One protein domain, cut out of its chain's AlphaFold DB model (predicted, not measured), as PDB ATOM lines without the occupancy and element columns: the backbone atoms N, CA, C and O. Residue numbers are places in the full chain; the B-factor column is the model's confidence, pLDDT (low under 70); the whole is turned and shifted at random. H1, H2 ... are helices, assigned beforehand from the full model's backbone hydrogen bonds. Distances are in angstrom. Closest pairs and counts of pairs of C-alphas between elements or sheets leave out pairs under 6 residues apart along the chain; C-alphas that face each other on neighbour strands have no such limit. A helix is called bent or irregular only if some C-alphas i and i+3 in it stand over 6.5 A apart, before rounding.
ATOM      1  N   ASP A  56      48.402  63.958 -26.450       63.59
ATOM      2  CA  ASP A  56      49.299  64.473 -25.404       63.59
ATOM      3  C   ASP A  56      49.695  65.937 -25.645       63.59
ATOM      4  O   ASP A  56      49.606  66.757 -24.736       63.59
ATOM      5  N   TRP A  57      50.016  66.328 -26.885       75.50
ATOM      6  CA  TRP A  57      50.431  67.714 -27.170       75.50
ATOM      7  C   TRP A  57      49.319  68.739 -26.907       75.50
ATOM      8  O   TRP A  57      49.584  69.897 -26.575       75.50
ATOM      9  N   LYS A  58      48.057  68.326 -27.077       73.31
ATOM     10  CA  LYS A  58      46.888  69.180 -26.837       73.31
ATOM     11  C   LYS A  58      46.679  69.398 -25.347       73.31
ATOM     12  O   LYS A  58      46.368  70.513 -24.937       73.31
ATOM     13  N   ASP A  59      46.860  68.340 -24.563       76.44
ATOM     14  CA  ASP A  59      46.743  68.388 -23.111       76.44
ATOM     15  C   ASP A  59      47.865  69.229 -22.486       76.44
ATOM     16  O   ASP A  59      47.605  70.106 -21.662       76.44
ATOM     17  N   GLU A  60      49.098  69.083 -22.980       80.56
ATOM     18  CA  GLU A  60      50.239  69.909 -22.573       80.56
ATOM     19  C   GLU A  60      50.021  71.403 -22.867       80.56
ATOM     20  O   GLU A  60      50.304  72.253 -22.021       80.56
ATOM     21  N   ALA A  61      49.468  71.750 -24.035       81.12
ATOM     22  CA  ALA A  61      49.182  73.142 -24.385       81.12
ATOM     23  C   ALA A  61      48.159  73.784 -23.430       81.12
ATOM     24  O   ALA A  61      48.321  74.936 -23.016       81.12
ATOM     25  N   VAL A  62      47.119  73.041 -23.047       81.88
ATOM     26  CA  VAL A  62      46.114  73.513 -22.087       81.88
ATOM     27  C   VAL A  62      46.702  73.617 -20.687       81.88
ATOM     28  O   VAL A  62      46.460  74.616 -20.008       81.88
ATOM     29  N   LEU A  63      47.528  72.654 -20.280       83.44
ATOM     30  CA  LEU A  63      48.249  72.697 -19.013       83.44
ATOM     31  C   LEU A  63      49.142  73.946 -18.913       83.44
ATOM     32  O   LEU A  63      49.135  74.627 -17.887       83.44
ATOM     33  N   ILE A  64      49.859  74.308 -19.980       86.75
ATOM     34  CA  ILE A  64      50.677  75.532 -20.032       86.75
ATOM     35  C   ILE A  64      49.801  76.784 -19.880       86.75
ATOM     36  O   ILE A  64      50.104  77.663 -19.075       86.75
ATOM     37  N   ILE A  65      48.681  76.863 -20.602       86.12
ATOM     38  CA  ILE A  65      47.761  78.009 -20.520       86.12
ATOM     39  C   ILE A  65      47.146  78.132 -19.119       86.12
ATOM     40  O   ILE A  65      46.999  79.243 -18.612       86.12
ATOM     41  N   LEU A  66      46.816  77.011 -18.474       83.94
ATOM     42  CA  LEU A  66      46.245  76.982 -17.127       83.94
ATOM     43  C   LEU A  66      47.275  77.344 -16.042       83.94
ATOM     44  O   LEU A  66      46.921  77.926 -15.017       83.94
ATOM     45  N   THR A  67      48.549  77.015 -16.257       85.12
ATOM     46  CA  THR A  67      49.637  77.275 -15.299       85.12
ATOM     47  C   THR A  67      50.238  78.675 -15.435       85.12
ATOM     48  O   THR A  67      50.726  79.223 -14.446       85.12
ATOM     49  N   LEU A  68      50.148  79.305 -16.611       87.81
ATOM     50  CA  LEU A  68      50.640  80.664 -16.866       87.81
ATOM     51  C   LEU A  68      50.155  81.717 -15.844       87.81
ATOM     52  O   LEU A  68      50.998  82.441 -15.312       87.81
ATOM     53  N   PRO A  69      48.855  81.811 -15.493       84.94
ATOM     54  CA  PRO A  69      48.380  82.765 -14.487       84.94
ATOM     55  C   PRO A  69      49.001  82.543 -13.103       84.94
ATOM     56  O   PRO A  69      49.302  83.502 -12.395       84.94
ATOM     57  N   ILE A  70      49.230  81.281 -12.729       86.38
ATOM     58  CA  ILE A  70      49.851  80.916 -11.450       86.38
ATOM     59  C   ILE A  70      51.315  81.368 -11.433       86.38
ATOM     60  O   ILE A  70      51.776  81.908 -10.430       86.38
ATOM     61  N   LEU A  71      52.030  81.224 -12.553       86.75
ATOM     62  CA  LEU A  71      53.406  81.708 -12.697       86.75
ATOM     63  C   LEU A  71      53.503  83.234 -12.614       86.75
ATOM     64  O   LEU A  71      54.418  83.745 -11.976       86.75
ATOM     65  N   VAL A  72      52.555  83.965 -13.207       85.69
ATOM     66  CA  VAL A  72      52.496  85.435 -13.109       85.69
ATOM     67  C   VAL A  72      52.291  85.882 -11.659       85.69
ATOM     68  O   VAL A  72      52.950  86.817 -11.207       85.69
ATOM     69  N   ILE A  73      51.435  85.190 -10.900       84.44
ATOM     70  CA  ILE A  73      51.245  85.457  -9.464       84.44
ATOM     71  C   ILE A  73      52.515  85.125  -8.682       84.44
ATOM     72  O   ILE A  73      52.955  85.938  -7.872       84.44
ATOM     73  N   ALA A  74      53.121  83.962  -8.930       85.00
ATOM     74  CA  ALA A  74      54.366  83.568  -8.279       85.00
ATOM     75  C   ALA A  74      55.466  84.612  -8.527       85.00
ATOM     76  O   ALA A  74      56.107  85.058  -7.579       85.00
ATOM     77  N   TRP A  75      55.616  85.082  -9.769       83.38
ATOM     78  CA  TRP A  75      56.526  86.174 -10.114       83.38
ATOM     79  C   TRP A  75      56.219  87.452  -9.330       83.38
ATOM     80  O   TRP A  75      57.127  88.095  -8.819       83.38
ATOM     81  N   GLY A  76      54.942  87.798  -9.176       82.69
ATOM     82  CA  GLY A  76      54.506  88.913  -8.340       82.69
ATOM     83  C   GLY A  76      54.905  88.824  -6.880       82.69
ATOM     84  O   GLY A  76      55.280  89.832  -6.297       82.69
ATOM     85  N   VAL A  77      54.800  87.628  -6.301       78.00
ATOM     86  CA  VAL A  77      55.105  87.366  -4.888       78.00
ATOM     87  C   VAL A  77      56.611  87.388  -4.629       78.00
ATOM     88  O   VAL A  77      57.035  87.856  -3.578       78.00
ATOM     89  N   PHE A  78      57.414  86.893  -5.573       77.50
ATOM     90  CA  PHE A  78      58.879  86.891  -5.467       77.50
ATOM     91  C   PHE A  78      59.541  88.186  -5.961       77.50
ATOM     92  O   PHE A  78      60.747  88.350  -5.796       77.50
ATOM     93  N   SER A  79      58.786  89.096  -6.577       77.75
ATOM     94  CA  SER A  79      59.293  90.399  -7.000       77.75
ATOM     95  C   SER A  79      59.350  91.354  -5.804       77.75
ATOM     96  O   SER A  79      58.320  91.668  -5.213       77.75
ATOM     97  N   ASP A  80      60.542  91.859  -5.479       72.31
ATOM     98  CA  ASP A  80      60.775  92.847  -4.406       72.31
ATOM     99  C   ASP A  80      60.222  94.256  -4.727       72.31
ATOM    100  O   ASP A  80      60.355  95.181  -3.922       72.31
ATOM    101  N   ASP A  81      59.607  94.459  -5.900       73.94
ATOM    102  CA  ASP A  81      59.000  95.739  -6.280       73.94
ATOM    103  C   ASP A  81      57.527  95.810  -5.818       73.94
ATOM    104  O   ASP A  81      56.691  95.070  -6.360       73.94
ATOM    105  N   PRO A  82      57.165  96.727  -4.891       69.94
ATOM    106  CA  PRO A  82      55.790  96.909  -4.418       69.94
ATOM    107  C   PRO A  82      54.786  97.243  -5.534       69.94
ATOM    108  O   PRO A  82      53.594  96.982  -5.372       69.94
ATOM    109  N   GLY A  83      55.237  97.736  -6.694       80.38
ATOM    110  CA  GLY A  83      54.378  97.947  -7.866       80.38
ATOM    111  C   GLY A  83      53.954  96.660  -8.591       80.38
ATOM    112  O   GLY A  83      53.029  96.682  -9.406       80.38
ATOM    113  N   SER A  84      54.597  95.521  -8.318       79.81
ATOM    114  CA  SER A  84      54.324  94.247  -9.005       79.81
ATOM    115  C   SER A  84      52.960  93.675  -8.627       79.81
ATOM    116  O   SER A  84      52.203  93.239  -9.495       79.81
ATOM    117  N   ALA A  85      52.615  93.732  -7.339       79.50
ATOM    118  CA  ALA A  85      51.329  93.262  -6.836       79.50
ATOM    119  C   ALA A  85      50.156  94.071  -7.419       79.50
ATOM    120  O   ALA A  85      49.125  93.502  -7.785       79.50
ATOM    121  N   GLU A  86      50.329  95.386  -7.565       83.69
ATOM    122  CA  GLU A  86      49.313  96.282  -8.125       83.69
ATOM    123  C   GLU A  86      49.084  96.024  -9.621       83.69
ATOM    124  O   GLU A  86      47.939  95.908 -10.060       83.69
ATOM    125  N   LYS A  87      50.155  95.818 -10.397       83.25
ATOM    126  CA  LYS A  87      50.062  95.450 -11.823       83.25
ATOM    127  C   LYS A  87      49.378  94.104 -12.035       83.25
ATOM    128  O   LYS A  87      48.583  93.955 -12.960       83.25
ATOM    129  N   ILE A  88      49.659  93.125 -11.178       85.88
ATOM    130  CA  ILE A  88      49.018  91.807 -11.248       85.88
ATOM    131  C   ILE A  88      47.533  91.923 -10.925       85.88
ATOM    132  O   ILE A  88      46.704  91.380 -11.653       85.88
ATOM    133  N   LYS A  89      47.181  92.682  -9.885       84.56
ATOM    134  CA  LYS A  89      45.784  92.975  -9.558       84.56
ATOM    135  C   LYS A  89      45.067  93.644 -10.733       84.56
ATOM    136  O   LYS A  89      44.009  93.173 -11.134       84.56
ATOM    137  N   GLN A  90      45.673  94.669 -11.330       87.81
ATOM    138  CA  GLN A  90      45.111  95.372 -12.483       87.81
ATOM    139  C   GLN A  90      44.920  94.446 -13.693       87.81
ATOM    140  O   GLN A  90      43.891  94.522 -14.363       87.81
ATOM    141  N   PHE A  91      45.871  93.542 -13.949       87.19
ATOM    142  CA  PHE A  91      45.745  92.523 -14.990       87.19
ATOM    143  C   PHE A  91      44.534  91.615 -14.752       87.19
ATOM    144  O   PHE A  91      43.735  91.422 -15.665       87.19
ATOM    145  N   PHE A  92      44.356  91.092 -13.534       85.56
ATOM    146  CA  PHE A  92      43.207  90.241 -13.215       85.56
ATOM    147  C   PHE A  92      41.876  91.001 -13.258       85.56
ATOM    148  O   PHE A  92      40.901  90.462 -13.781       85.56
ATOM    149  N   ASP A  93      41.839  92.249 -12.786       88.25
ATOM    150  CA  ASP A  93      40.641  93.095 -12.836       88.25
ATOM    151  C   ASP A  93      40.211  93.356 -14.294       88.25
ATOM    152  O   ASP A  93      39.032  93.243 -14.630       88.25
ATOM    153  N   GLN A  94      41.162  93.631 -15.195       87.31
ATOM    154  CA  GLN A  94      40.894  93.780 -16.632       87.31
ATOM    155  C   GLN A  94      40.531  92.447 -17.301       87.31
ATOM    156  O   GLN A  94      39.648  92.404 -18.157       87.31
ATOM    157  N   PHE A  95      41.169  91.347 -16.899       84.94
ATOM    158  CA  PHE A  95      40.889  90.013 -17.428       84.94
ATOM    159  C   PHE A  95      39.465  89.545 -17.086       84.94
ATOM    160  O   PHE A  95      38.793  88.936 -17.916       84.94
ATOM    161  N   GLN A  96      38.959  89.876 -15.897       85.12
ATOM    162  CA  GLN A  96      37.573  89.590 -15.507       85.12
ATOM    163  C   GLN A  96      36.543  90.412 -16.292       85.12
ATOM    164  O   GLN A  96      35.406  89.974 -16.458       85.12
ATOM    165  N   GLN A  97      36.932  91.582 -16.804       89.44
ATOM    166  CA  GLN A  97      36.073  92.453 -17.612       89.44
ATOM    167  C   GLN A  97      36.000  92.038 -19.088       89.44
ATOM    168  O   GLN A  97      35.365  92.730 -19.889       89.44
ATOM    169  N   LEU A  98      36.628  90.921 -19.474       87.31
ATOM    170  CA  LEU A  98      36.588  90.451 -20.854       87.31
ATOM    171  C   LEU A  98      35.135  90.210 -21.314       87.31
ATOM    172  O   LEU A  98      34.371  89.516 -20.636       87.31
ATOM    173  N   PRO A  99      34.739  90.744 -22.485       90.69
ATOM    174  CA  PRO A  99      33.389  90.568 -23.002       90.69
ATOM    175  C   PRO A  99      33.012  89.095 -23.190       90.69
ATOM    176  O   PRO A  99      33.816  88.286 -23.658       90.69
ATOM    177  N   SER A 100      31.745  88.752 -22.947       83.31
ATOM    178  CA  SER A 100      31.275  87.360 -23.028       83.31
ATOM    179  C   SER A 100      31.396  86.731 -24.425       83.31
ATOM    180  O   SER A 100      31.468  85.513 -24.553       83.31
ATOM    181  N   TRP A 101      31.448  87.528 -25.500       87.69
ATOM    182  CA  TRP A 101      31.705  86.996 -26.845       87.69
ATOM    183  C   TRP A 101      33.130  86.435 -26.982       87.69
ATOM    184  O   TRP A 101      33.332  85.448 -27.689       87.69
ATOM    185  N   PHE A 102      34.104  87.031 -26.285       87.19
ATOM    186  CA  PHE A 102      35.503  86.615 -26.316       87.19
ATOM    187  C   PHE A 102      35.701  85.319 -25.527       87.19
ATOM    188  O   PHE A 102      36.313  84.377 -26.029       87.19
ATOM    189  N   THR A 103      35.109  85.218 -24.333       83.75
ATOM    190  CA  THR A 103      35.144  83.979 -23.540       83.75
ATOM    191  C   THR A 103      34.448  82.821 -24.260       83.75
ATOM    192  O   THR A 103      34.964  81.704 -24.263       83.75
ATOM    193  N   ASN A 104      33.346  83.083 -24.972       84.75
ATOM    194  CA  ASN A 104      32.672  82.082 -25.806       84.75
ATOM    195  C   ASN A 104      33.529  81.607 -26.991       84.75
ATOM    196  O   ASN A 104      33.563  80.408 -27.277       84.75
ATOM    197  N   LEU A 105      34.240  82.516 -27.670       86.31
ATOM    198  CA  LEU A 105      35.204  82.136 -28.710       86.31
ATOM    199  C   LEU A 105      36.336  81.286 -28.135       86.31
ATOM    200  O   LEU A 105      36.728  80.300 -28.753       86.31
ATOM    201  N   TRP A 106      36.824  81.621 -26.942       82.81
ATOM    202  CA  TRP A 106      37.887  80.862 -26.295       82.81
ATOM    203  C   TRP A 106      37.462  79.427 -25.965       82.81
ATOM    204  O   TRP A 106      38.173  78.476 -26.291       82.81
ATOM    205  N   ILE A 107      36.250  79.248 -25.433       81.81
ATOM    206  CA  ILE A 107      35.661  77.922 -25.192       81.81
ATOM    207  C   ILE A 107      35.511  77.136 -26.503       81.81
ATOM    208  O   ILE A 107      35.807  75.944 -26.539       81.81
ATOM    209  N   LEU A 108      35.095  77.786 -27.595       82.12
ATOM    210  CA  LEU A 108      34.989  77.154 -28.917       82.12
ATOM    211  C   LEU A 108      36.344  76.701 -29.473       82.12
ATOM    212  O   LEU A 108      36.425  75.626 -30.066       82.12
ATOM    213  N   VAL A 109      37.401  77.488 -29.272       82.00
ATOM    214  CA  VAL A 109      38.766  77.122 -29.677       82.00
ATOM    215  C   VAL A 109      39.239  75.894 -28.898       82.00
ATOM    216  O   VAL A 109      39.676  74.921 -29.511       82.00
ATOM    217  N   VAL A 110      39.071  75.879 -27.573       80.44
ATOM    218  CA  VAL A 110      39.424  74.719 -26.732       80.44
ATOM    219  C   VAL A 110      38.601  73.487 -27.127       80.44
ATOM    220  O   VAL A 110      39.153  72.405 -27.323       80.44
ATOM    221  N   ALA A 111      37.294  73.646 -27.345       79.88
ATOM    222  CA  ALA A 111      36.424  72.574 -27.824       79.88
ATOM    223  C   ALA A 111      36.872  72.003 -29.178       79.88
ATOM    224  O   ALA A 111      36.870  70.787 -29.370       79.88
ATOM    225  N   SER A 112      37.299  72.878 -30.094       79.12
ATOM    226  CA  SER A 112      37.832  72.495 -31.402       79.12
ATOM    227  C   SER A 112      39.118  71.676 -31.276       79.12
ATOM    228  O   SER A 112      39.289  70.703 -32.009       79.12
ATOM    229  N   ILE A 113      40.007  72.024 -30.340       78.62
ATOM    230  CA  ILE A 113      41.248  71.278 -30.081       78.62
ATOM    231  C   ILE A 113      40.925  69.849 -29.619       78.62
ATOM    232  O   ILE A 113      41.456  68.890 -30.188       78.62
ATOM    233  N   TYR A 114      39.990  69.683 -28.678       74.94
ATOM    234  CA  TYR A 114      39.570  68.367 -28.169       74.94
ATOM    235  C   TYR A 114      38.561  67.628 -29.064       74.94
ATOM    236  O   TYR A 114      38.070  66.563 -28.698       74.94
ATOM    237  N   GLY A 115      38.247  68.160 -30.251       67.81
ATOM    238  CA  GLY A 115      37.354  67.504 -31.211       67.81
ATOM    239  C   GLY A 115      35.894  67.414 -30.756       67.81
ATOM    240  O   GLY A 115      35.091  66.725 -31.392       67.81
ATOM    241  N   ILE A 116      35.523  68.130 -29.691       68.25
ATOM    242  CA  ILE A 116      34.130  68.293 -29.294       68.25
ATOM    243  C   ILE A 116      33.530  69.278 -30.290       68.25
ATOM    244  O   ILE A 116      33.842  70.470 -30.287       68.25
ATOM    245  N   LYS A 117      32.679  68.780 -31.192       58.81
ATOM    246  CA  LYS A 117      31.994  69.639 -32.163       58.81
ATOM    247  C   LYS A 117      31.251  70.710 -31.368       58.81
ATOM    248  O   LYS A 117      30.423  70.361 -30.532       58.81
ATOM    249  N   GLY A 118      31.498  71.997 -31.627       56.62
ATOM    250  CA  GLY A 118      30.821  73.092 -30.910       56.62
ATOM    251  C   GLY A 118      29.290  72.951 -30.908       56.62
ATOM    252  O   GLY A 118      28.619  73.324 -29.953       56.62
ATOM    253  N   THR A 119      28.727  72.275 -31.914       58.78
ATOM    254  CA  THR A 119      27.303  71.917 -31.989       58.78
ATOM    255  C   THR A 119      26.813  70.947 -30.905       58.78
ATOM    256  O   THR A 119      25.620  70.951 -30.625       58.78
ATOM    257  N   GLN A 120      27.684  70.143 -30.287       55.44
ATOM    258  CA  GLN A 120      27.380  69.266 -29.145       55.44
ATOM    259  C   GLN A 120      27.442  70.002 -27.800       55.44
ATOM    260  O   GLN A 120      26.763  69.603 -26.861       55.44
ATOM    261  N   ILE A 121      28.218  71.085 -27.712       59.03
ATOM    262  CA  ILE A 121      28.315  71.922 -26.504       59.03
ATOM    263  C   ILE A 121      27.077  72.818 -26.382       59.03
ATOM    264  O   ILE A 121      26.528  72.970 -25.296       59.03
ATOM    265  N   PHE A 122      26.587  73.355 -27.504       59.69
ATOM    266  CA  PHE A 122      25.416  74.245 -27.525       59.69
ATOM    267  C   PHE A 122      24.066  73.527 -27.696       59.69
ATOM    268  O   PHE A 122      23.023  74.118 -27.423       59.69
ATOM    269  N   LYS A 123      24.046  72.254 -28.112       58.53
ATOM    270  CA  LYS A 123      22.842  71.406 -28.063       58.53
ATOM    271  C   LYS A 123      23.013  70.388 -26.949       58.53
ATOM    272  O   LYS A 123      23.583  69.328 -27.180       58.53
TER     273      LYS A 123
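AT A GLANCE: This is residues 56 to 123 of the 127 residues of an uncharacterized protein of Candidatus Pelagibacter sp. TMED64 (UniProt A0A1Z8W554). Three helices make a flat, open frame round an empty middle: the bent H1 along one side, H2 folding back beside its arm H1b, and H3 turning back toward the first residues of H1a, where the frame nearly closes. The short H4 lies outside the frame, beside H3. The printed part has 68 residues with four named helices, H1 to H4 in that order, and no named strand; the class is all helix. The whole is loose, with a radius of gyration of the C-alphas of 15.8 A and spans of 48 by 30 by 11 A.

IN THESE COORDINATES: H1, residues 56 to 78, begins at C-alpha 56 (49.299, 64.473, -25.404). By its hydrogen bonds it was assigned as one helix, but it is bent: C-alphas 66 and 69 are 6.7 A apart. Its arms are H1a, residues 56 to 66, 15.3 A long, and H1b, residues 69 to 78, 14.4 A long. H2 is residues 83 to 96, 20.3 A, and H3 residues 100 to 113, 20.2 A. H4, residues 118 to 122, 6.5 A, ends at C-alpha 122 (25.416, 74.245, -27.525).

HOW THE PARTS SIT: H1a and H1b stand at a steep tilt of 48 degrees. H1b and H2 form a helical hairpin and touch, opposite ways at a shallow tilt of 18 degrees; their closest C-alphas, of Gly 76 and Ser 84, are 5.4 A apart. H2 touches H1b with residues 84 to 88 alone. H2 and H3 are apart. H1a and H3 are close but not clearly touching, with Lys 58 and Ile 113 the closest C-alphas at 6.8 A, opposite ways at a shallow tilt of 24 degrees. H3, with residues 108 to 112 alone, only just touches H4, and only at the corner, with 3 pairs of C-alphas within 8 A; the closest, of Leu 108 and Gly 118, are 6.2 A apart. In H1a, H1b, H2, H3 and H4 every O i to N i+4 pair is within hydrogen-bond range.

THE WHOLE: The two C-alphas farthest apart, of Asp 80 and Lys 123, are 49.6 A apart. The printed part has no cut, and its three links are tight. The mean pLDDT of the printed part is 79.5, with residues 56, 82 and 115 to 123 under 70.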